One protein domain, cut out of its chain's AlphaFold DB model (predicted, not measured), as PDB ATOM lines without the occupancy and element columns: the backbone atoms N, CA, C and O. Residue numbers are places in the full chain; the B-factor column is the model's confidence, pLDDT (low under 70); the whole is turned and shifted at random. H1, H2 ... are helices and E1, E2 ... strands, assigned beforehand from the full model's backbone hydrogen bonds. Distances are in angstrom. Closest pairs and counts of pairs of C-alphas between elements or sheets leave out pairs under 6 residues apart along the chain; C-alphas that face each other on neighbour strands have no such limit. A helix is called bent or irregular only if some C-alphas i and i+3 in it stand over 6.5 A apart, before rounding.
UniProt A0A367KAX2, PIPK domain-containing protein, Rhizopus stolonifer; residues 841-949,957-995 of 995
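This is residues 841 to 949 and 957 to 995 of the 995 residues of the protein "PIPK domain-containing protein" of Rhizopus stolonifer (UniProt A0A367KAX2). Two helices, the long H3 and the shorter H5, lie side by side and run opposite ways along a twisted sheet of four strands, which they only graze; the two-stranded parallel pair E3 and E6 lies at one end of these helices. H4 lies far out beyond the other end, and the short H1 grazes the sheet near two long unnamed stretches, residues 845 to 862 and 871 to 882. The printed part has 148 residues with six named helices and six named strands, in the order E1 E2 H1 H2 E3 H3 E4 E5 H4 H5 E6 H6. The larger sheet, order E2 E1 E4 E5, is mixed; the class is mixed, helices and strands. The whole is compact, with a radius of gyration of the C-alphas of 16.7 A, and spans 54 by 41 by 24 A.

E1, residues 841 to 844, is parallel to the edge strand E2, residues 863 to 865, with N 843 and O 864 2.8 A apart, within hydrogen-bond range. H1, residues 866 to 870, only grazes the sheet; its closest C-alphas to E1 are those of Asp 866 and Phe 844, 5.2 A. H2, residues 883 to 886, is close to H1 but not clearly touching, the C-alphas of Leu 870 and Cys 886 being 5.8 A apart. E3, residues 888 to 891, is parallel to E6, residues 977 to 980, with N 890 and O 978 2.8 A apart. H3, residues 892 to 911, and H5, residues 962 to 974, touch at a shallow tilt of 13 degrees, opposite ways, closest at the C-alphas of Ser 910 and Pro 962, 5.0 A. E4, residues 918 to 924, is antiparallel to E1, with N 842 and O 921 2.8 A apart. E4 and E5, residues 929 to 935, form a hairpin, with N 920 and O 933 2.8 A apart. H4, residues 940 to 948, is apart from H3 and H5, among others, and is only just irregular: C-alphas 943 and 946 are 6.9 A apart. H6, residues 989 to 994, only just touches H3, through residues 893 to 897 of H3 alone, with 3 pairs of C-alphas within 8 A, the closest those of Gln 894 and Ala 991, 7.0 A. In H1, H3, H5 and H6 each O i to N i+4 pair is within hydrogen-bond range; H4 has 0 of 5 but 4 of 6 O i to N i+3 pairs, and H2 is too short for an O i to N i+4 pair.

E1 begins at C-alpha 841, (272.992, 221.848, 304.257). H3 measures 28.4 A from its first C-alpha, (272.785, 216.795, 281.905), to its last; E4 and E5 measure 19.3 A each, H5 17.5 A and H4 15.6 A. H6 ends at C-alpha 994, (258.519, 219.860, 287.578).

The C-alphas farthest apart are those of Gly 948 and Phe 984, 55.8 A. Residues 950 to 956 are not printed, and C-alphas 949 and 957 are 6.9 A apart across this cut, which lies in the link from H4 to H5. The links E1 to E2 and H1 to H2 are long. The mean pLDDT of the printed part is 73.7; 51 residues are under 70, among them 872 to 887, 937 to 949 and 982 to 995.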
ATOM      1  N   LYS A 841     273.466 220.550 304.748       91.12
ATOM      2  CA  LYS A 841     272.992 221.848 304.257       91.12
ATOM      3  C   LYS A 841     274.171 222.715 303.851       91.12
ATOM      4  O   LYS A 841     275.146 222.811 304.594       91.12
ATOM      5  N   PHE A 842     274.042 223.390 302.718       90.62
ATOM      6  CA  PHE A 842     275.033 224.328 302.219       90.62
ATOM      7  C   PHE A 842     274.393 225.654 301.809       90.62
ATOM      8  O   PHE A 842     273.318 225.671 301.218       90.62
ATOM      9  N   ASP A 843     275.074 226.757 302.095       91.75
ATOM     10  CA  ASP A 843     274.742 228.106 301.641       91.75
ATOM     11  C   ASP A 843     275.883 228.613 300.750       91.75
ATOM     12  O   ASP A 843     276.990 228.865 301.234       91.75
ATOM     13  N   PHE A 844     275.615 228.782 299.456       92.50
ATOM     14  CA  PHE A 844     276.601 229.238 298.476       92.50
ATOM     15  C   PHE A 844     276.353 230.676 298.041       92.50
ATOM     16  O   PHE A 844     275.227 231.047 297.712       92.50
ATOM     17  N   LYS A 845     277.418 231.482 297.975       91.50
ATOM     18  CA  LYS A 845     277.384 232.842 297.388       91.50
ATOM     19  C   LYS A 845     278.349 233.008 296.211       91.50
ATOM     20  O   LYS A 845     278.459 234.112 295.665       91.50
ATOM     21  N   GLY A 846     279.061 231.946 295.843       89.94
ATOM     22  CA  GLY A 846     280.151 231.990 294.876       89.94
ATOM     23  C   GLY A 846     281.388 232.682 295.445       89.94
ATOM     24  O   GLY A 846     282.046 233.436 294.734       89.94
ATOM     25  N   ILE A 847     281.655 232.517 296.745       88.81
ATOM     26  CA  ILE A 847     282.850 233.059 297.413       88.81
ATOM     27  C   ILE A 847     283.680 231.865 297.875       88.81
ATOM     28  O   ILE A 847     283.472 231.372 298.977       88.81
ATOM     29  N   GLN A 848     284.598 231.402 297.027       84.31
ATOM     30  CA  GLN A 848     285.299 230.123 297.198       84.31
ATOM     31  C   GLN A 848     286.008 229.964 298.552       84.31
ATOM     32  O   GLN A 848     286.007 228.869 299.094       84.31
ATOM     33  N   ASP A 849     286.540 231.044 299.138       83.75
ATOM     34  CA  ASP A 849     287.244 231.002 300.430       83.75
ATOM     35  C   ASP A 849     286.327 231.048 301.666       83.75
ATOM     36  O   ASP A 849     286.794 230.979 302.809       83.75
ATOM     37  N   ARG A 850     285.009 231.176 301.475       85.00
ATOM     38  CA  ARG A 850     284.043 231.316 302.570       85.00
ATOM     39  C   ARG A 850     283.802 229.962 303.248       85.00
ATOM     40  O   ARG A 850     283.188 229.080 302.657       85.00
ATOM     41  N   GLN A 851     284.221 229.817 304.508       82.38
ATOM     42  CA  GLN A 851     284.005 228.612 305.326       82.38
ATOM     43  C   GLN A 851     283.415 228.917 306.698       82.38
ATOM     44  O   GLN A 851     283.683 229.973 307.267       82.38
ATOM     45  N   VAL A 852     282.657 227.963 307.237       80.19
ATOM     46  CA  VAL A 852     282.229 227.983 308.639       80.19
ATOM     47  C   VAL A 852     283.444 227.784 309.548       80.19
ATOM     48  O   VAL A 852     284.308 226.952 309.251       80.19
ATOM     49  N   ASP A 853     283.496 228.519 310.659       78.81
ATOM     50  CA  ASP A 853     284.534 228.351 311.679       78.81
ATOM     51  C   ASP A 853     284.543 226.914 312.227       78.81
ATOM     52  O   ASP A 853     283.490 226.339 312.504       78.81
ATOM     53  N   GLU A 854     285.733 226.341 312.435       74.50
ATOM     54  CA  GLU A 854     285.905 224.945 312.881       74.50
ATOM     55  C   GLU A 854     285.124 224.611 314.164       74.50
ATOM     56  O   GLU A 854     284.575 223.519 314.291       74.50
ATOM     57  N   SER A 855     284.999 225.570 315.088       69.12
ATOM     58  CA  SER A 855     284.239 225.413 316.337       69.12
ATOM     59  C   SER A 855     282.741 225.176 316.118       69.12
ATOM     60  O   SER A 855     282.104 224.489 316.915       69.12
ATOM     61  N   HIS A 856     282.173 225.710 315.036       70.12
ATOM     62  CA  HIS A 856     280.753 225.578 314.711       70.12
ATOM     63  C   HIS A 856     280.459 224.340 313.851       70.12
ATOM     64  O   HIS A 856     279.314 223.904 313.791       70.12
ATOM     65  N   LYS A 857     281.477 223.721 313.232       66.25
ATOM     66  CA  LYS A 857     281.306 222.511 312.402       66.25
ATOM     67  C   LYS A 857     280.866 221.276 313.190       66.25
ATOM     68  O   LYS A 857     280.332 220.347 312.596       66.25
ATOM     69  N   GLN A 858     281.101 221.257 314.503       62.94
ATOM     70  CA  GLN A 858     280.692 220.163 315.392       62.94
ATOM     71  C   GLN A 858     279.240 220.297 315.881       62.94
ATOM     72  O   GLN A 858     278.739 219.402 316.558       62.94
ATOM     73  N   GLN A 859     278.560 221.405 315.566       68.19
ATOM     74  CA  GLN A 859     277.161 221.590 315.939       68.19
ATOM     75  C   GLN A 859     276.246 220.723 315.071       68.19
ATOM     76  O   GLN A 859     276.435 220.593 313.861       68.19
ATOM     77  N   VAL A 860     275.217 220.158 315.704       65.94
ATOM     78  CA  VAL A 860     274.127 219.475 315.002       65.94
ATOM     79  C   VAL A 860     273.408 220.496 314.110       65.94
ATOM     80  O   VAL A 860     273.101 221.595 314.560       65.94
ATOM     81  N   ASP A 861     273.137 220.122 312.857       73.06
ATOM     82  CA  ASP A 861     272.423 220.942 311.861       73.06
ATOM     83  C   ASP A 861     273.146 222.231 311.400       73.06
ATOM     84  O   ASP A 861     272.527 223.246 311.066       73.06
ATOM     85  N   VAL A 862     274.483 222.205 311.357       84.25
ATOM     86  CA  VAL A 862     275.282 223.305 310.799       84.25
ATOM     87  C   VAL A 862     275.044 223.471 309.290       84.25
ATOM     88  O   VAL A 862     275.053 222.509 308.522       84.25
ATOM     89  N   THR A 863     274.863 224.719 308.845       87.38
ATOM     90  CA  THR A 863     274.822 225.060 307.414       87.38
ATOM     91  C   THR A 863     276.223 225.437 306.940       87.38
ATOM     92  O   THR A 863     276.770 226.458 307.356       87.38
ATOM     93  N   LEU A 864     276.798 224.600 306.082       88.69
ATOM     94  CA  LEU A 864     278.152 224.722 305.539       88.69
ATOM     95  C   LEU A 864     278.215 225.751 304.399       88.69
ATOM     96  O   LEU A 864     277.192 226.098 303.816       88.69
ATOM     97  N   TRP A 865     279.405 226.259 304.068       90.06
ATOM     98  CA  TRP A 865     279.585 227.296 303.036       90.06
ATOM     99  C   TRP A 865     280.427 226.811 301.845       90.06
ATOM    100  O   TRP A 865     280.816 225.644 301.782       90.06
ATOM    101  N   ASP A 866     280.691 227.704 300.888       89.12
ATOM    102  CA  ASP A 866     281.366 227.442 299.609       89.12
ATOM    103  C   ASP A 866     282.671 226.631 299.757       89.12
ATOM    104  O   ASP A 866     282.821 225.578 299.141       89.12
ATOM    105  N   LYS A 867     283.594 227.047 300.629       84.75
ATOM    106  CA  LYS A 867     284.868 226.338 300.821       84.75
ATOM    107  C   LYS A 867     284.677 224.945 301.410       84.75
ATOM    108  O   LYS A 867     285.384 224.013 301.053       84.75
ATOM    109  N   ASN A 868     283.694 224.779 302.298       84.50
ATOM    110  CA  ASN A 868     283.407 223.478 302.898       84.50
ATOM    111  C   ASN A 868     282.953 222.459 301.843       84.50
ATOM    112  O   ASN A 868     283.250 221.278 301.986       84.50
ATOM    113  N   TRP A 869     282.272 222.914 300.790       83.50
ATOM    114  CA  TRP A 869     281.940 222.090 299.630       83.50
ATOM    115  C   TRP A 869     283.178 221.727 298.803       83.50
ATOM    116  O   TRP A 869     283.378 220.563 298.463       83.50
ATOM    117  N   LEU A 870     284.035 222.713 298.526       77.94
ATOM    118  CA  LEU A 870     285.217 222.549 297.673       77.94
ATOM    119  C   LEU A 870     286.326 221.704 298.318       77.94
ATOM    120  O   LEU A 870     286.962 220.914 297.625       77.94
ATOM    121  N   ASP A 871     286.505 221.803 299.638       72.31
ATOM    122  CA  ASP A 871     287.501 221.041 300.404       72.31
ATOM    123  C   ASP A 871     287.213 219.526 300.421       72.31
ATOM    124  O   ASP A 871     288.020 218.745 300.925       72.31
ATOM    125  N   GLY A 872     286.040 219.089 299.942       60.59
ATOM    126  CA  GLY A 872     285.732 217.683 299.682       60.59
ATOM    127  C   GLY A 872     285.607 216.778 300.916       60.59
ATOM    128  O   GLY A 872     285.160 215.640 300.782       60.59
ATOM    129  N   LYS A 873     285.925 217.269 302.123       57.53
ATOM    130  CA  LYS A 873     285.898 216.529 303.407       57.53
ATOM    131  C   LYS A 873     284.534 215.933 303.776       57.53
ATOM    132  O   LYS A 873     284.457 215.078 304.650       57.53
ATOM    133  N   TYR A 874     283.468 216.390 303.127       55.53
ATOM    134  CA  TYR A 874     282.094 215.931 303.345       55.53
ATOM    135  C   TYR A 874     281.642 214.878 302.319       55.53
ATOM    136  O   TYR A 874     280.506 214.405 302.379       55.53
ATOM    137  N   SER A 875     282.539 214.478 301.415       51.47
ATOM    138  CA  SER A 875     282.394 213.336 300.512       51.47
ATOM    139  C   SER A 875     282.829 212.078 301.272       51.47
ATOM    140  O   SER A 875     284.007 211.930 301.579       51.47
ATOM    141  N   LEU A 876     281.867 211.224 301.639       43.09
ATOM    142  CA  LEU A 876     282.011 209.910 302.297       43.09
ATOM    143  C   LEU A 876     283.456 209.381 302.428       43.09
ATOM    144  O   LEU A 876     283.936 208.709 301.523       43.09
ATOM    145  N   GLY A 877     284.121 209.633 303.563       39.78
ATOM    146  CA  GLY A 877     285.180 208.783 304.139       39.78
ATOM    147  C   GLY A 877     286.324 208.281 303.238       39.78
ATOM    148  O   GLY A 877     286.951 207.282 303.589       39.78
ATOM    149  N   LYS A 878     286.605 208.907 302.089       42.66
ATOM    150  CA  LYS A 878     287.645 208.458 301.150       42.66
ATOM    151  C   LYS A 878     288.985 209.120 301.471       42.66
ATOM    152  O   LYS A 878     289.063 210.330 301.643       42.66
ATOM    153  N   GLN A 879     290.047 208.311 301.524       37.25
ATOM    154  CA  GLN A 879     291.424 208.745 301.820       37.25
ATOM    155  C   GLN A 879     292.091 209.549 300.687       37.25
ATOM    156  O   GLN A 879     293.147 210.129 300.910       37.25
ATOM    157  N   ALA A 880     291.477 209.623 299.503       42.56
ATOM    158  CA  ALA A 880     291.886 210.500 298.408       42.56
ATOM    159  C   ALA A 880     290.624 211.068 297.743       42.56
ATOM    160  O   ALA A 880     289.806 210.310 297.216       42.56
ATOM    161  N   ILE A 881     290.434 212.385 297.818       48.88
ATOM    162  CA  ILE A 881     289.278 213.073 297.239       48.88
ATOM    163  C   ILE A 881     289.727 213.679 295.911       48.88
ATOM    164  O   ILE A 881     290.605 214.533 295.882       48.88
ATOM    165  N   THR A 882     289.148 213.229 294.800       55.31
ATOM    166  CA  THR A 882     289.403 213.851 293.492       55.31
ATOM    167  C   THR A 882     288.520 215.090 293.338       55.31
ATOM    168  O   THR A 882     287.436 215.147 293.918       55.31
ATOM    169  N   HIS A 883     288.904 216.075 292.520       54.78
ATOM    170  CA  HIS A 883     288.061 217.265 292.290       54.78
ATOM    171  C   HIS A 883     286.691 216.911 291.673       54.78
ATOM    172  O   HIS A 883     285.694 217.612 291.861       54.78
ATOM    173  N   LEU A 884     286.623 215.770 290.974       55.16
ATOM    174  CA  LEU A 884     285.395 215.169 290.452       55.16
ATOM    175  C   LEU A 884     284.495 214.571 291.553       55.16
ATOM    176  O   LEU A 884     283.308 214.340 291.308       55.16
ATOM    177  N   ASP A 885     285.045 214.281 292.731       57.00
ATOM    178  CA  ASP A 885     284.305 213.791 293.895       57.00
ATOM    179  C   ASP A 885     283.825 214.949 294.801       57.00
ATOM    180  O   ASP A 885     282.802 214.792 295.467       57.00
ATOM    181  N   CYS A 886     284.474 216.128 294.769       54.88
ATOM    182  CA  CYS A 886     284.040 217.323 295.520       54.88
ATOM    183  C   CYS A 886     282.746 217.945 294.966       54.88
ATOM    184  O   CYS A 886     281.908 218.448 295.712       54.88
ATOM    185  N   LYS A 887     282.589 217.944 293.638       68.69
ATOM    186  CA  LYS A 887     281.437 218.526 292.936       68.69
ATOM    187  C   LYS A 887     280.353 217.465 292.732       68.69
ATOM    188  O   LYS A 887     280.635 216.344 292.308       68.69
ATOM    189  N   LYS A 888     279.085 217.810 292.983       75.88
ATOM    190  CA  LYS A 888     277.982 216.845 292.846       75.88
ATOM    191  C   LYS A 888     277.572 216.695 291.384       75.88
ATOM    192  O   LYS A 888     277.334 217.676 290.680       75.88
ATOM    193  N   LYS A 889     277.498 215.451 290.922       78.19
ATOM    194  CA  LYS A 889     277.117 215.122 289.547       78.19
ATOM    195  C   LYS A 889     275.598 215.164 289.422       78.19
ATOM    196  O   LYS A 889     274.910 214.572 290.245       78.19
ATOM    197  N   LEU A 890     275.092 215.843 288.405       75.06
ATOM    198  CA  LEU A 890     273.677 215.887 288.037       75.06
ATOM    199  C   LEU A 890     273.530 215.373 286.608       75.06
ATOM    200  O   LEU A 890     274.424 215.573 285.786       75.06
ATOM    201  N   LEU A 891     272.390 214.769 286.280       76.38
ATOM    202  CA  LEU A 891     272.088 214.445 284.885       76.38
ATOM    203  C   LEU A 891     272.101 215.722 284.035       76.38
ATOM    204  O   LEU A 891     271.603 216.760 284.477       76.38
ATOM    205  N   LEU A 892     272.628 215.645 282.808       76.38
ATOM    206  CA  LEU A 892     272.785 216.795 281.905       76.38
ATOM    207  C   LEU A 892     271.512 217.645 281.807       76.38
ATOM    208  O   LEU A 892     271.579 218.866 281.903       76.38
ATOM    209  N   GLN A 893     270.352 217.002 281.652       71.94
ATOM    210  CA  GLN A 893     269.068 217.700 281.549       71.94
ATOM    211  C   GLN A 893     268.751 218.499 282.820       71.94
ATOM    212  O   GLN A 893     268.358 219.655 282.732       71.94
ATOM    213  N   GLN A 894     268.962 217.918 284.004       79.56
ATOM    214  CA  GLN A 894     268.723 218.602 285.279       79.56
ATOM    215  C   GLN A 894     269.737 219.723 285.521       79.56
ATOM    216  O   GLN A 894     269.366 220.770 286.042       79.56
ATOM    217  N   LYS A 895     270.996 219.526 285.110       84.81
ATOM    218  CA  LYS A 895     272.029 220.564 285.169       84.81
ATOM    219  C   LYS A 895     271.686 221.747 284.264       84.81
ATOM    220  O   LYS A 895     271.750 222.875 284.732       84.81
ATOM    221  N   SER A 896     271.273 221.491 283.020       82.00
ATOM    222  CA  SER A 896     270.850 222.540 282.081       82.00
ATOM    223  C   SER A 896     269.678 223.342 282.641       82.00
ATOM    224  O   SER A 896     269.737 224.563 282.660       82.00
ATOM    225  N   LEU A 897     268.649 222.666 283.168       82.00
ATOM    226  CA  LEU A 897     267.499 223.350 283.767       82.00
ATOM    227  C   LEU A 897     267.883 224.184 284.988       82.00
ATOM    228  O   LEU A 897     267.356 225.275 285.173       82.00
ATOM    229  N   LEU A 898     268.794 223.677 285.822       87.06
ATOM    230  CA  LEU A 898     269.304 224.412 286.973       87.06
ATOM    231  C   LEU A 898     270.078 225.664 286.544       87.06
ATOM    232  O   LEU A 898     269.886 226.719 287.142       87.06
ATOM    233  N   ASP A 899     270.926 225.557 285.521       88.94
ATOM    234  CA  ASP A 899     271.689 226.690 284.989       88.94
ATOM    235  C   ASP A 899     270.762 227.759 284.403       88.94
ATOM    236  O   ASP A 899     270.907 228.938 284.735       88.94
ATOM    237  N   ASP A 900     269.771 227.347 283.607       88.31
ATOM    238  CA  ASP A 900     268.761 228.240 283.032       88.31
ATOM    239  C   ASP A 900     267.946 228.939 284.135       88.31
ATOM    240  O   ASP A 900     267.734 230.155 284.081       88.31
ATOM    241  N   ALA A 901     267.546 228.199 285.179       89.94
ATOM    242  CA  ALA A 901     266.812 228.742 286.322       89.94
ATOM    243  C   ALA A 901     267.643 229.758 287.115       89.94
ATOM    244  O   ALA A 901     267.165 230.853 287.418       89.94
ATOM    245  N   ILE A 902     268.899 229.418 287.436       92.81
ATOM    246  CA  ILE A 902     269.818 230.308 288.157       92.81
ATOM    247  C   ILE A 902     270.053 231.577 287.341       92.81
ATOM    248  O   ILE A 902     269.985 232.674 287.897       92.81
ATOM    249  N   LEU A 903     270.305 231.463 286.037       93.12
ATOM    250  CA  LEU A 903     270.545 232.622 285.186       93.12
ATOM    251  C   LEU A 903     269.310 233.531 285.120       93.12
ATOM    252  O   LEU A 903     269.435 234.736 285.335       93.12
ATOM    253  N   SER A 904     268.129 232.954 284.892       92.38
ATOM    254  CA  SER A 904     266.853 233.676 284.844       92.38
ATOM    255  C   SER A 904     266.556 234.409 286.157       92.38
ATOM    256  O   SER A 904     266.299 235.616 286.166       92.38
ATOM    257  N   ASP A 905     266.652 233.709 287.291       94.06
ATOM    258  CA  ASP A 905     266.375 234.292 288.604       94.06
ATOM    259  C   ASP A 905     267.401 235.365 288.978       94.06
ATOM    260  O   ASP A 905     267.040 236.420 289.499       94.06
ATOM    261  N   THR A 906     268.686 235.139 288.706       94.50
ATOM    262  CA  THR A 906     269.730 236.113 289.050       94.50
ATOM    263  C   THR A 906     269.731 237.337 288.137       94.50
ATOM    264  O   THR A 906     270.061 238.425 288.609       94.50
ATOM    265  N   ASP A 907     269.308 237.212 286.877       94.19
ATOM    266  CA  ASP A 907     269.070 238.351 285.983       94.19
ATOM    267  C   ASP A 907     267.941 239.252 286.500       94.19
ATOM    268  O   ASP A 907     268.102 240.474 286.618       94.19
ATOM    269  N   PHE A 908     266.838 238.639 286.932       93.19
ATOM    270  CA  PHE A 908     265.742 239.332 287.603       93.19
ATOM    271  C   PHE A 908     266.204 240.052 288.882       93.19
ATOM    272  O   PHE A 908     265.905 241.238 289.076       93.19
ATOM    273  N   LEU A 909     266.961 239.365 289.745       92.06
ATOM    274  CA  LEU A 909     267.486 239.947 290.983       92.06
ATOM    275  C   LEU A 909     268.449 241.110 290.700       92.06
ATOM    276  O   LEU A 909     268.320 242.163 291.332       92.06
ATOM    277  N   SER A 910     269.350 240.966 289.722       91.31
ATOM    278  CA  SER A 910     270.270 242.030 289.292       91.31
ATOM    279  C   SER A 910     269.510 243.261 288.792       91.31
ATOM    280  O   SER A 910     269.753 244.373 289.269       91.31
ATOM    281  N   THR A 911     268.497 243.063 287.940       89.81
ATOM    282  CA  THR A 911     267.626 244.136 287.420       89.81
ATOM    283  C   THR A 911     266.895 244.878 288.546       89.81
ATOM    284  O   THR A 911     266.731 246.100 288.512       89.81
ATOM    285  N   CYS A 912     266.515 244.167 289.611       87.12
ATOM    286  CA  CYS A 912     265.911 244.758 290.809       87.12
ATOM    287  C   CYS A 912     266.930 245.424 291.762       87.12
ATOM    288  O   CYS A 912     266.543 245.986 292.794       87.12
ATOM    289  N   ASN A 913     268.224 245.422 291.415       82.88
ATOM    290  CA  ASN A 913     269.348 245.836 292.258       82.88
ATOM    291  C   ASN A 913     269.404 245.075 293.593       82.88
ATOM    292  O   ASN A 913     269.661 245.666 294.647       82.88
ATOM    293  N   ILE A 914     269.111 243.777 293.551       84.62
ATOM    294  CA  ILE A 914     269.192 242.866 294.689       84.62
ATOM    295  C   ILE A 914     270.508 242.096 294.611       84.62
ATOM    296  O   ILE A 914     270.935 241.651 293.550       84.62
ATOM    297  N   MET A 915     271.158 241.948 295.760       83.00
ATOM    298  CA  MET A 915     272.452 241.287 295.910       83.00
ATOM    299  C   MET A 915     272.434 240.427 297.165       83.00
ATOM    300  O   MET A 915     271.454 240.419 297.910       83.00
ATOM    301  N   ASP A 916     273.551 239.757 297.442       80.88
ATOM    302  CA  ASP A 916     273.784 239.081 298.719       80.88
ATOM    303  C   ASP A 916     272.877 237.871 298.998       80.88
ATOM    304  O   ASP A 916     272.898 237.332 300.110       80.88
ATOM    305  N   TYR A 917     272.151 237.421 297.972       90.69
ATOM    306  CA  TYR A 917     271.397 236.174 297.940       90.69
ATOM    307  C   TYR A 917     272.323 234.954 297.903       90.69
ATOM    308  O   TYR A 917     273.466 235.032 297.438       90.69
ATOM    309  N   SER A 918     271.807 233.824 298.373       91.69
ATOM    310  CA  SER A 918     272.521 232.552 298.450       91.69
ATOM    311  C   SER A 918     271.771 231.451 297.718       91.69
ATOM    312  O   SER A 918     270.541 231.440 297.739       91.69
ATOM    313  N   LEU A 919     272.493 230.486 297.146       94.00
ATOM    314  CA  LEU A 919     271.922 229.192 296.787       94.00
ATOM    315  C   LEU A 919     271.938 228.301 298.032       94.00
ATOM    316  O   LEU A 919     273.008 227.915 298.500       94.00
ATOM    317  N   LEU A 920     270.764 227.996 298.574       93.69
ATOM    318  CA  LEU A 920     270.606 227.049 299.667       93.69
ATOM    319  C   LEU A 920     270.431 225.646 299.081       93.69
ATOM    320  O   LEU A 920     269.559 225.422 298.239       93.69
ATOM    321  N   VAL A 921     271.269 224.710 299.518       92.50
ATOM    322  CA  VAL A 921     271.352 223.349 298.984       92.50
ATOM    323  C   VAL A 921     271.232 222.347 300.123       92.50
ATOM    324  O   VAL A 921     271.976 222.409 301.098       92.50
ATOM    325  N   GLY A 922     270.291 221.421 300.001       92.00
ATOM    326  CA  GLY A 922     270.113 220.293 300.905       92.00
ATOM    327  C   GLY A 922     270.475 219.001 300.190       92.00
ATOM    328  O   GLY A 922     269.941 218.727 299.116       92.00
ATOM    329  N   VAL A 923     271.372 218.211 300.775       88.81
ATOM    330  CA  VAL A 923     271.848 216.948 300.203       88.81
ATOM    331  C   VAL A 923     271.354 215.783 301.052       88.81
ATOM    332  O   VAL A 923     271.577 215.744 302.267       88.81
ATOM    333  N   ASN A 924     270.713 214.818 300.397       88.00
ATOM    334  CA  ASN A 924     270.468 213.492 300.938       88.00
ATOM    335  C   ASN A 924     271.424 212.505 300.263       88.00
ATOM    336  O   ASN A 924     271.231 212.101 299.115       88.00
ATOM    337  N   GLN A 925     272.481 212.142 300.985       81.88
ATOM    338  CA  GLN A 925     273.507 211.231 300.487       81.88
ATOM    339  C   GLN A 925     272.990 209.785 300.369       81.88
ATOM    340  O   GLN A 925     273.487 209.046 299.528       81.88
ATOM    341  N   GLU A 926     271.988 209.387 301.159       84.75
ATOM    342  CA  GLU A 926     271.432 208.024 301.146       84.75
ATOM    343  C   GLU A 926     270.552 207.780 299.917       84.75
ATOM    344  O   GLU A 926     270.626 206.723 299.294       84.75
ATOM    345  N   THR A 927     269.727 208.763 299.545       81.69
ATOM    346  CA  THR A 927     268.837 208.661 298.377       81.69
ATOM    347  C   THR A 927     269.448 209.234 297.097       81.69
ATOM    348  O   THR A 927     268.830 209.130 296.038       81.69
ATOM    349  N   HIS A 928     270.651 209.815 297.172       81.44
ATOM    350  CA  HIS A 928     271.279 210.583 296.092       81.44
ATOM    351  C   HIS A 928     270.358 211.683 295.534       81.44
ATOM    352  O   HIS A 928     270.196 211.855 294.324       81.44
ATOM    353  N   GLU A 929     269.756 212.467 296.427       84.81
ATOM    354  CA  GLU A 929     268.858 213.570 296.072       84.81
ATOM    355  C   GLU A 929     269.407 214.914 296.551       84.81
ATOM    356  O   GLU A 929     269.996 215.021 297.628       84.81
ATOM    357  N   ILE A 930     269.197 215.955 295.744       88.56
ATOM    358  CA  ILE A 930     269.569 217.333 296.084       88.56
ATOM    359  C   ILE A 930     268.335 218.222 295.964       88.56
ATOM    360  O   ILE A 930     267.646 218.186 294.950       88.56
ATOM    361  N   THR A 931     268.074 219.038 296.982       90.56
ATOM    362  CA  THR A 931     267.054 220.099 296.962       90.56
ATOM    363  C   THR A 931     267.742 221.460 296.940       90.56
ATOM    364  O   THR A 931     268.669 221.679 297.716       90.56
ATOM    365  N   ILE A 932     267.307 222.371 296.067       91.31
ATOM    366  CA  ILE A 932     267.979 223.659 295.825       91.31
ATOM    367  C   ILE A 932     266.968 224.807 295.798       91.31
ATOM    368  O   ILE A 932     265.872 224.645 295.265       91.31
ATOM    369  N   GLY A 933     267.361 225.980 296.303       91.75
ATOM    370  CA  GLY A 933     266.657 227.232 296.031       91.75
ATOM    371  C   GLY A 933     267.447 228.489 296.395       91.75
ATOM    372  O   GLY A 933     268.305 228.466 297.277       91.75
ATOM    373  N   ILE A 934     267.163 229.601 295.714       92.81
ATOM    374  CA  ILE A 934     267.778 230.905 295.998       92.81
ATOM    375  C   ILE A 934     267.029 231.583 297.151       92.81
ATOM    376  O   ILE A 934     265.825 231.829 297.072       92.81
ATOM    377  N   VAL A 935     267.758 231.916 298.218       88.94
ATOM    378  CA  VAL A 935     267.252 232.553 299.445       88.94
ATOM    379  C   VAL A 935     268.007 233.852 299.750       88.94
ATOM    380  O   VAL A 935     269.017 234.174 299.130       88.94
ATOM    381  N   GLY A 936     267.523 234.641 300.714       75.06
ATOM    382  CA  GLY A 936     268.227 235.839 301.202       75.06
ATOM    383  C   GLY A 936     268.139 237.082 300.304       75.06
ATOM    384  O   GLY A 936     268.431 238.177 300.783       75.06
ATOM    385  N   ALA A 937     267.639 236.945 299.069       57.59
ATOM    386  CA  ALA A 937     267.319 238.045 298.146       57.59
ATOM    387  C   ALA A 937     266.382 239.113 298.754       57.59
ATOM    388  O   ALA A 937     266.376 240.271 298.352       57.59
ATOM    389  N   TYR A 938     265.608 238.727 299.763       59.47
ATOM    390  CA  TYR A 938     264.548 239.523 300.376       59.47
ATOM    391  C   TYR A 938     265.018 240.263 301.636       59.47
ATOM    392  O   TYR A 938     264.383 240.202 302.689       59.47
ATOM    393  N   THR A 939     266.201 240.872 301.575       59.34
ATOM    394  CA  THR A 939     266.766 241.653 302.687       59.34
ATOM    395  C   THR A 939     267.281 242.972 302.119       59.34
ATOM    396  O   THR A 939     268.398 243.060 301.609       59.34
ATOM    397  N   TRP A 940     266.419 243.990 302.114       59.34
ATOM    398  CA  TRP A 940     266.577 245.175 301.262       59.34
ATOM    399  C   TRP A 940     267.441 246.291 301.870       59.34
ATOM    400  O   TRP A 940     267.847 247.201 301.146       59.34
ATOM    401  N   TYR A 941     267.806 246.212 303.157       55.53
ATOM    402  CA  TYR A 941     268.638 247.237 303.812       55.53
ATOM    403  C   TYR A 941     270.071 247.327 303.244       55.53
ATOM    404  O   TYR A 941     270.707 248.381 303.292       55.53
ATOM    405  N   LYS A 942     270.592 246.240 302.657       57.28
ATOM    406  CA  LYS A 942     271.976 246.173 302.145       57.28
ATOM    407  C   LYS A 942     272.216 246.984 300.872       57.28
ATOM    408  O   LYS A 942     273.365 247.247 300.524       57.28
ATOM    409  N   LYS A 943     271.146 247.464 300.231       50.44
ATOM    410  CA  LYS A 943     271.187 248.350 299.056       50.44
ATOM    411  C   LYS A 943     271.924 249.677 299.319       50.44
ATOM    412  O   LYS A 943     272.282 250.362 298.365       50.44
ATOM    413  N   MET A 944     272.174 250.038 300.585       47.38
ATOM    414  CA  MET A 944     272.821 251.299 300.975       47.38
ATOM    415  C   MET A 944     274.218 251.192 301.609       47.38
ATOM    416  O   MET A 944     274.892 252.220 301.698       47.38
ATOM    417  N   GLU A 945     274.722 250.007 301.986       46.09
ATOM    418  CA  GLU A 945     276.100 249.904 302.519       46.09
ATOM    419  C   GLU A 945     277.173 250.283 301.481       46.09
ATOM    420  O   GLU A 945     278.285 250.656 301.855       46.09
ATOM    421  N   SER A 946     276.828 250.274 300.189       43.75
ATOM    422  CA  SER A 946     277.714 250.679 299.092       43.75
ATOM    423  C   SER A 946     277.970 252.190 299.012       43.75
ATOM    424  O   SER A 946     278.993 252.592 298.464       43.75
ATOM    425  N   LYS A 947     277.090 253.041 299.564       39.62
ATOM    426  CA  LYS A 947     277.211 254.511 299.440       39.62
ATOM    427  C   LYS A 947     277.872 255.200 300.637       39.62
ATOM    428  O   LYS A 947     278.361 256.309 300.484       39.62
ATOM    429  N   GLY A 948     277.888 254.564 301.812       43.50
ATOM    430  CA  GLY A 948     278.414 255.161 303.051       43.50
ATOM    431  C   GLY A 948     279.823 254.712 303.456       43.50
ATOM    432  O   GLY A 948     280.448 255.362 304.287       43.50
ATOM    433  N   LYS A 949     280.337 253.608 302.895       40.31
ATOM    434  CA  LYS A 949     281.657 253.049 303.255       40.31
ATOM    435  C   LYS A 949     282.790 253.433 302.300       40.31
ATOM    436  O   LYS A 949     283.943 253.141 302.597       40.31
ATOM    437  N   VAL A 957     285.993 247.604 300.045       37.41
ATOM    438  CA  VAL A 957     284.544 247.621 300.226       37.41
ATOM    439  C   VAL A 957     284.001 246.328 299.617       37.41
ATOM    440  O   VAL A 957     283.964 246.165 298.404       37.41
ATOM    441  N   THR A 958     283.591 245.390 300.471       51.50
ATOM    442  CA  THR A 958     283.192 244.009 300.128       51.50
ATOM    443  C   THR A 958     281.802 243.922 299.471       51.50
ATOM    444  O   THR A 958     281.154 242.878 299.509       51.50
ATOM    445  N   VAL A 959     281.306 245.028 298.910       60.09
ATOM    446  CA  VAL A 959     279.987 245.137 298.275       60.09
ATOM    447  C   VAL A 959     280.208 245.408 296.793       60.09
ATOM    448  O   VAL A 959     280.423 246.546 296.380       60.09
ATOM    449  N   ILE A 960     280.188 244.340 296.001       74.25
ATOM    450  CA  ILE A 960     280.272 244.418 294.539       74.25
ATOM    451  C   ILE A 960     278.912 244.828 293.948       74.25
ATOM    452  O   ILE A 960     277.894 244.485 294.541       74.25
ATOM    453  N   PRO A 961     278.861 245.539 292.805       82.50
ATOM    454  CA  PRO A 961     277.620 245.870 292.100       82.50
ATOM    455  C   PRO A 961     276.752 244.644 291.756       82.50
ATOM    456  O   PRO A 961     277.308 243.559 291.564       82.50
ATOM    457  N   PRO A 962     275.422 244.802 291.574       86.44
ATOM    458  CA  PRO A 962     274.516 243.674 291.338       86.44
ATOM    459  C   PRO A 962     274.904 242.794 290.152       86.44
ATOM    460  O   PRO A 962     274.965 241.576 290.294       86.44
ATOM    461  N   GLU A 963     275.285 243.397 289.025       88.38
ATOM    462  CA  GLU A 963     275.683 242.631 287.839       88.38
ATOM    463  C   GLU A 963     276.994 241.860 288.048       88.38
ATOM    464  O   GLU A 963     277.152 240.736 287.570       88.38
ATOM    465  N   GLN A 964     277.924 242.419 288.830       89.31
ATOM    466  CA  GLN A 964     279.156 241.723 289.208       89.31
ATOM    467  C   GLN A 964     278.866 240.590 290.201       89.31
ATOM    468  O   GLN A 964     279.459 239.516 290.091       89.31
ATOM    469  N   TYR A 965     277.924 240.789 291.133       91.00
ATOM    470  CA  TYR A 965     277.456 239.741 292.042       91.00
ATOM    471  C   TYR A 965     276.829 238.585 291.270       91.00
ATOM    472  O   TYR A 965     277.235 237.442 291.470       91.00
ATOM    473  N   LYS A 966     275.901 238.880 290.353       93.88
ATOM    474  CA  LYS A 966     275.293 237.905 289.443       93.88
ATOM    475  C   LYS A 966     276.353 237.150 288.650       93.88
ATOM    476  O   LYS A 966     276.334 235.922 288.657       93.88
ATOM    477  N   SER A 967     277.291 237.862 288.025       93.69
ATOM    478  CA  SER A 967     278.350 237.256 287.207       93.69
ATOM    479  C   SER A 967     279.219 236.293 288.018       93.69
ATOM    480  O   SER A 967     279.433 235.159 287.596       93.69
ATOM    481  N   ARG A 968     279.667 236.702 289.216       94.00
ATOM    482  CA  ARG A 968     280.414 235.831 290.138       94.00
ATOM    483  C   ARG A 968     279.574 234.631 290.564       94.00
ATOM    484  O   ARG A 968     280.049 233.505 290.514       94.00
ATOM    485  N   PHE A 969     278.336 234.870 290.988       94.38
ATOM    486  CA  PHE A 969     277.445 233.826 291.474       94.38
ATOM    487  C   PHE A 969     277.189 232.765 290.399       94.38
ATOM    488  O   PHE A 969     277.410 231.591 290.663       94.38
ATOM    489  N   CYS A 970     276.810 233.165 289.182       93.12
ATOM    490  CA  CYS A 970     276.571 232.231 288.079       93.12
ATOM    491  C   CYS A 970     277.848 231.482 287.693       93.12
ATOM    492  O   CYS A 970     277.815 230.271 287.510       93.12
ATOM    493  N   LYS A 971     278.990 232.176 287.619       90.00
ATOM    494  CA  LYS A 971     280.266 231.541 287.281       90.00
ATOM    495  C   LYS A 971     280.655 230.469 288.301       90.00
ATOM    496  O   LYS A 971     280.994 229.357 287.919       90.00
ATOM    497  N   GLU A 972     280.628 230.802 289.586       90.25
ATOM    498  CA  GLU A 972     281.142 229.914 290.628       90.25
ATOM    499  C   GLU A 972     280.128 228.834 291.018       90.25
ATOM    500  O   GLU A 972     280.459 227.652 291.027       90.25
ATOM    501  N   VAL A 973     278.874 229.209 291.280       88.56
ATOM    502  CA  VAL A 973     277.858 228.280 291.796       88.56
ATOM    503  C   VAL A 973     277.442 227.251 290.742       88.56
ATOM    504  O   VAL A 973     277.283 226.078 291.076       88.56
ATOM    505  N   CYS A 974     277.335 227.627 289.461       85.94
ATOM    506  CA  CYS A 974     277.038 226.654 288.404       85.94
ATOM    507  C   CYS A 974     278.167 225.621 288.234       85.94
ATOM    508  O   CYS A 974     277.893 224.493 287.822       85.94
ATOM    509  N   ASN A 975     279.408 225.963 288.601       84.12
ATOM    510  CA  ASN A 975     280.559 225.056 288.569       84.12
ATOM    511  C   ASN A 975     280.613 224.088 289.761       84.12
ATOM    512  O   ASN A 975     281.433 223.168 289.750       84.12
ATOM    513  N   TYR A 976     279.763 224.257 290.779       86.19
ATOM    514  CA  TYR A 976     279.675 223.336 291.921       86.19
ATOM    515  C   TYR A 976     278.946 222.032 291.575       86.19
ATOM    516  O   TYR A 976     279.087 221.041 292.299       86.19
ATOM    517  N   PHE A 977     278.228 222.015 290.450       86.19
ATOM    518  CA  PHE A 977     277.535 220.849 289.919       86.19
ATOM    519  C   PHE A 977     278.125 220.454 288.563       86.19
ATOM    520  O   PHE A 977     278.383 221.309 287.719       86.19
ATOM    521  N   ILE A 978     278.315 219.159 288.329       82.56
ATOM    522  CA  ILE A 978     278.901 218.641 287.084       82.56
ATOM    523  C   ILE A 978     277.823 217.900 286.288       82.56
ATOM    524  O   ILE A 978     277.158 217.037 286.864       82.56
ATOM    525  N   PRO A 979     277.646 218.169 284.982       81.88
ATOM    526  CA  PRO A 979     276.748 217.371 284.160       81.88
ATOM    527  C   PRO A 979     277.323 215.967 283.962       81.88
ATOM    528  O   PRO A 979     278.517 215.808 283.712       81.88
ATOM    529  N   VAL A 980     276.473 214.950 284.027       79.75
ATOM    530  CA  VAL A 980     276.778 213.577 283.620       79.75
ATOM    531  C   VAL A 980     275.719 213.107 282.631       79.75
ATOM    532  O   VAL A 980     274.545 213.462 282.723       79.75
ATOM    533  N   PHE A 981     276.159 212.327 281.651       77.31
ATOM    534  CA  PHE A 981     275.344 211.840 280.546       77.31
ATOM    535  C   PHE A 981     274.862 210.429 280.859       77.31
ATOM    536  O   PHE A 981     275.685 209.585 281.210       77.31
ATOM    537  N   GLY A 982     273.565 210.154 280.742       64.81
ATOM    538  CA  GLY A 982     273.028 208.796 280.762       64.81
ATOM    539  C   GLY A 982     272.669 208.320 279.354       64.81
ATOM    540  O   GLY A 982     272.104 209.064 278.554       64.81
ATOM    541  N   LYS A 983     272.955 207.052 279.035       53.41
ATOM    542  CA  LYS A 983     272.643 206.480 277.713       53.41
ATOM    543  C   LYS A 983     271.143 206.397 277.397       53.41
ATOM    544  O   LYS A 983     270.752 206.529 276.243       53.41
ATOM    545  N   PHE A 984     270.303 206.189 278.414       53.22
ATOM    546  CA  PHE A 984     268.838 206.118 278.282       53.22
ATOM    547  C   PHE A 984     268.152 207.224 279.060       53.22
ATOM    548  O   PHE A 984     267.089 206.989 279.646       53.22
ATOM    549  N   ASP A 985     268.745 208.415 279.083       50.31
ATOM    550  CA  ASP A 985     268.045 209.599 279.555       50.31
ATOM    551  C   ASP A 985     266.867 209.828 278.604       50.31
ATOM    552  O   ASP A 985     266.941 210.579 277.629       50.31
ATOM    553  N   LYS A 986     265.759 209.112 278.857       40.12
ATOM    554  CA  LYS A 986     264.453 209.390 278.275       40.12
ATOM    555  C   LYS A 986     264.312 210.887 278.427       40.12
ATOM    556  O   LYS A 986     264.494 211.370 279.540       40.12
ATOM    557  N   HIS A 987     264.046 211.596 277.331       38.88
ATOM    558  CA  HIS A 987     263.654 213.001 277.353       38.88
ATOM    559  C   HIS A 987     262.468 213.125 278.312       38.88
ATOM    560  O   HIS A 987     261.307 212.951 277.937       38.88
ATOM    561  N   ASN A 988     262.764 213.289 279.595       34.72
ATOM    562  CA  ASN A 988     261.782 213.188 280.641       34.72
ATOM    563  C   ASN A 988     261.267 214.609 280.741       34.72
ATOM    564  O   ASN A 988     261.705 215.396 281.573       34.72
ATOM    565  N   ASN A 989     260.299 214.921 279.878       36.19
ATOM    566  CA  ASN A 989     259.487 216.136 279.944       36.19
ATOM    567  C   ASN A 989     258.905 216.379 281.352       36.19
ATOM    568  O   ASN A 989     258.427 217.465 281.640       36.19
ATOM    569  N   LYS A 990     258.952 215.383 282.250       34.19
ATOM    570  CA  LYS A 990     258.645 215.531 283.672       34.19
ATOM    571  C   LYS A 990     259.613 216.443 284.428       34.19
ATOM    572  O   LYS A 990     259.149 217.116 285.329       34.19
ATOM    573  N   ALA A 991     260.904 216.497 284.091       37.00
ATOM    574  CA  ALA A 991     261.840 217.409 284.760       37.00
ATOM    575  C   ALA A 991     261.547 218.871 284.391       37.00
ATOM    576  O   ALA A 991     261.510 219.707 285.278       37.00
ATOM    577  N   TYR A 992     261.238 219.137 283.116       38.62
ATOM    578  CA  TYR A 992     260.823 220.454 282.605       38.62
ATOM    579  C   TYR A 992     259.428 220.885 283.091       38.62
ATOM    580  O   TYR A 992     259.126 222.063 283.135       38.62
ATOM    581  N   LYS A 993     258.541 219.927 283.399       37.03
ATOM    582  CA  LYS A 993     257.234 220.210 284.018       37.03
ATOM    583  C   LYS A 993     257.310 220.369 285.531       37.03
ATOM    584  O   LYS A 993     256.414 220.964 286.114       37.03
ATOM    585  N   ALA A 994     258.309 219.752 286.153       36.94
ATOM    586  CA  ALA A 994     258.519 219.860 287.578       36.94
ATOM    587  C   ALA A 994     259.135 221.229 287.895       36.94
ATOM    588  O   ALA A 994     258.578 221.935 288.727       36.94
ATOM    589  N   LEU A 995     260.273 221.558 287.264       35.41
ATOM    590  CA  LEU A 995     261.066 222.785 287.459       35.41
ATOM    591  C   LEU A 995     260.409 223.988 286.784       35.41
ATOM    592  O   LEU A 995     260.449 225.081 287.397       35.41
TER     593      LEU A 995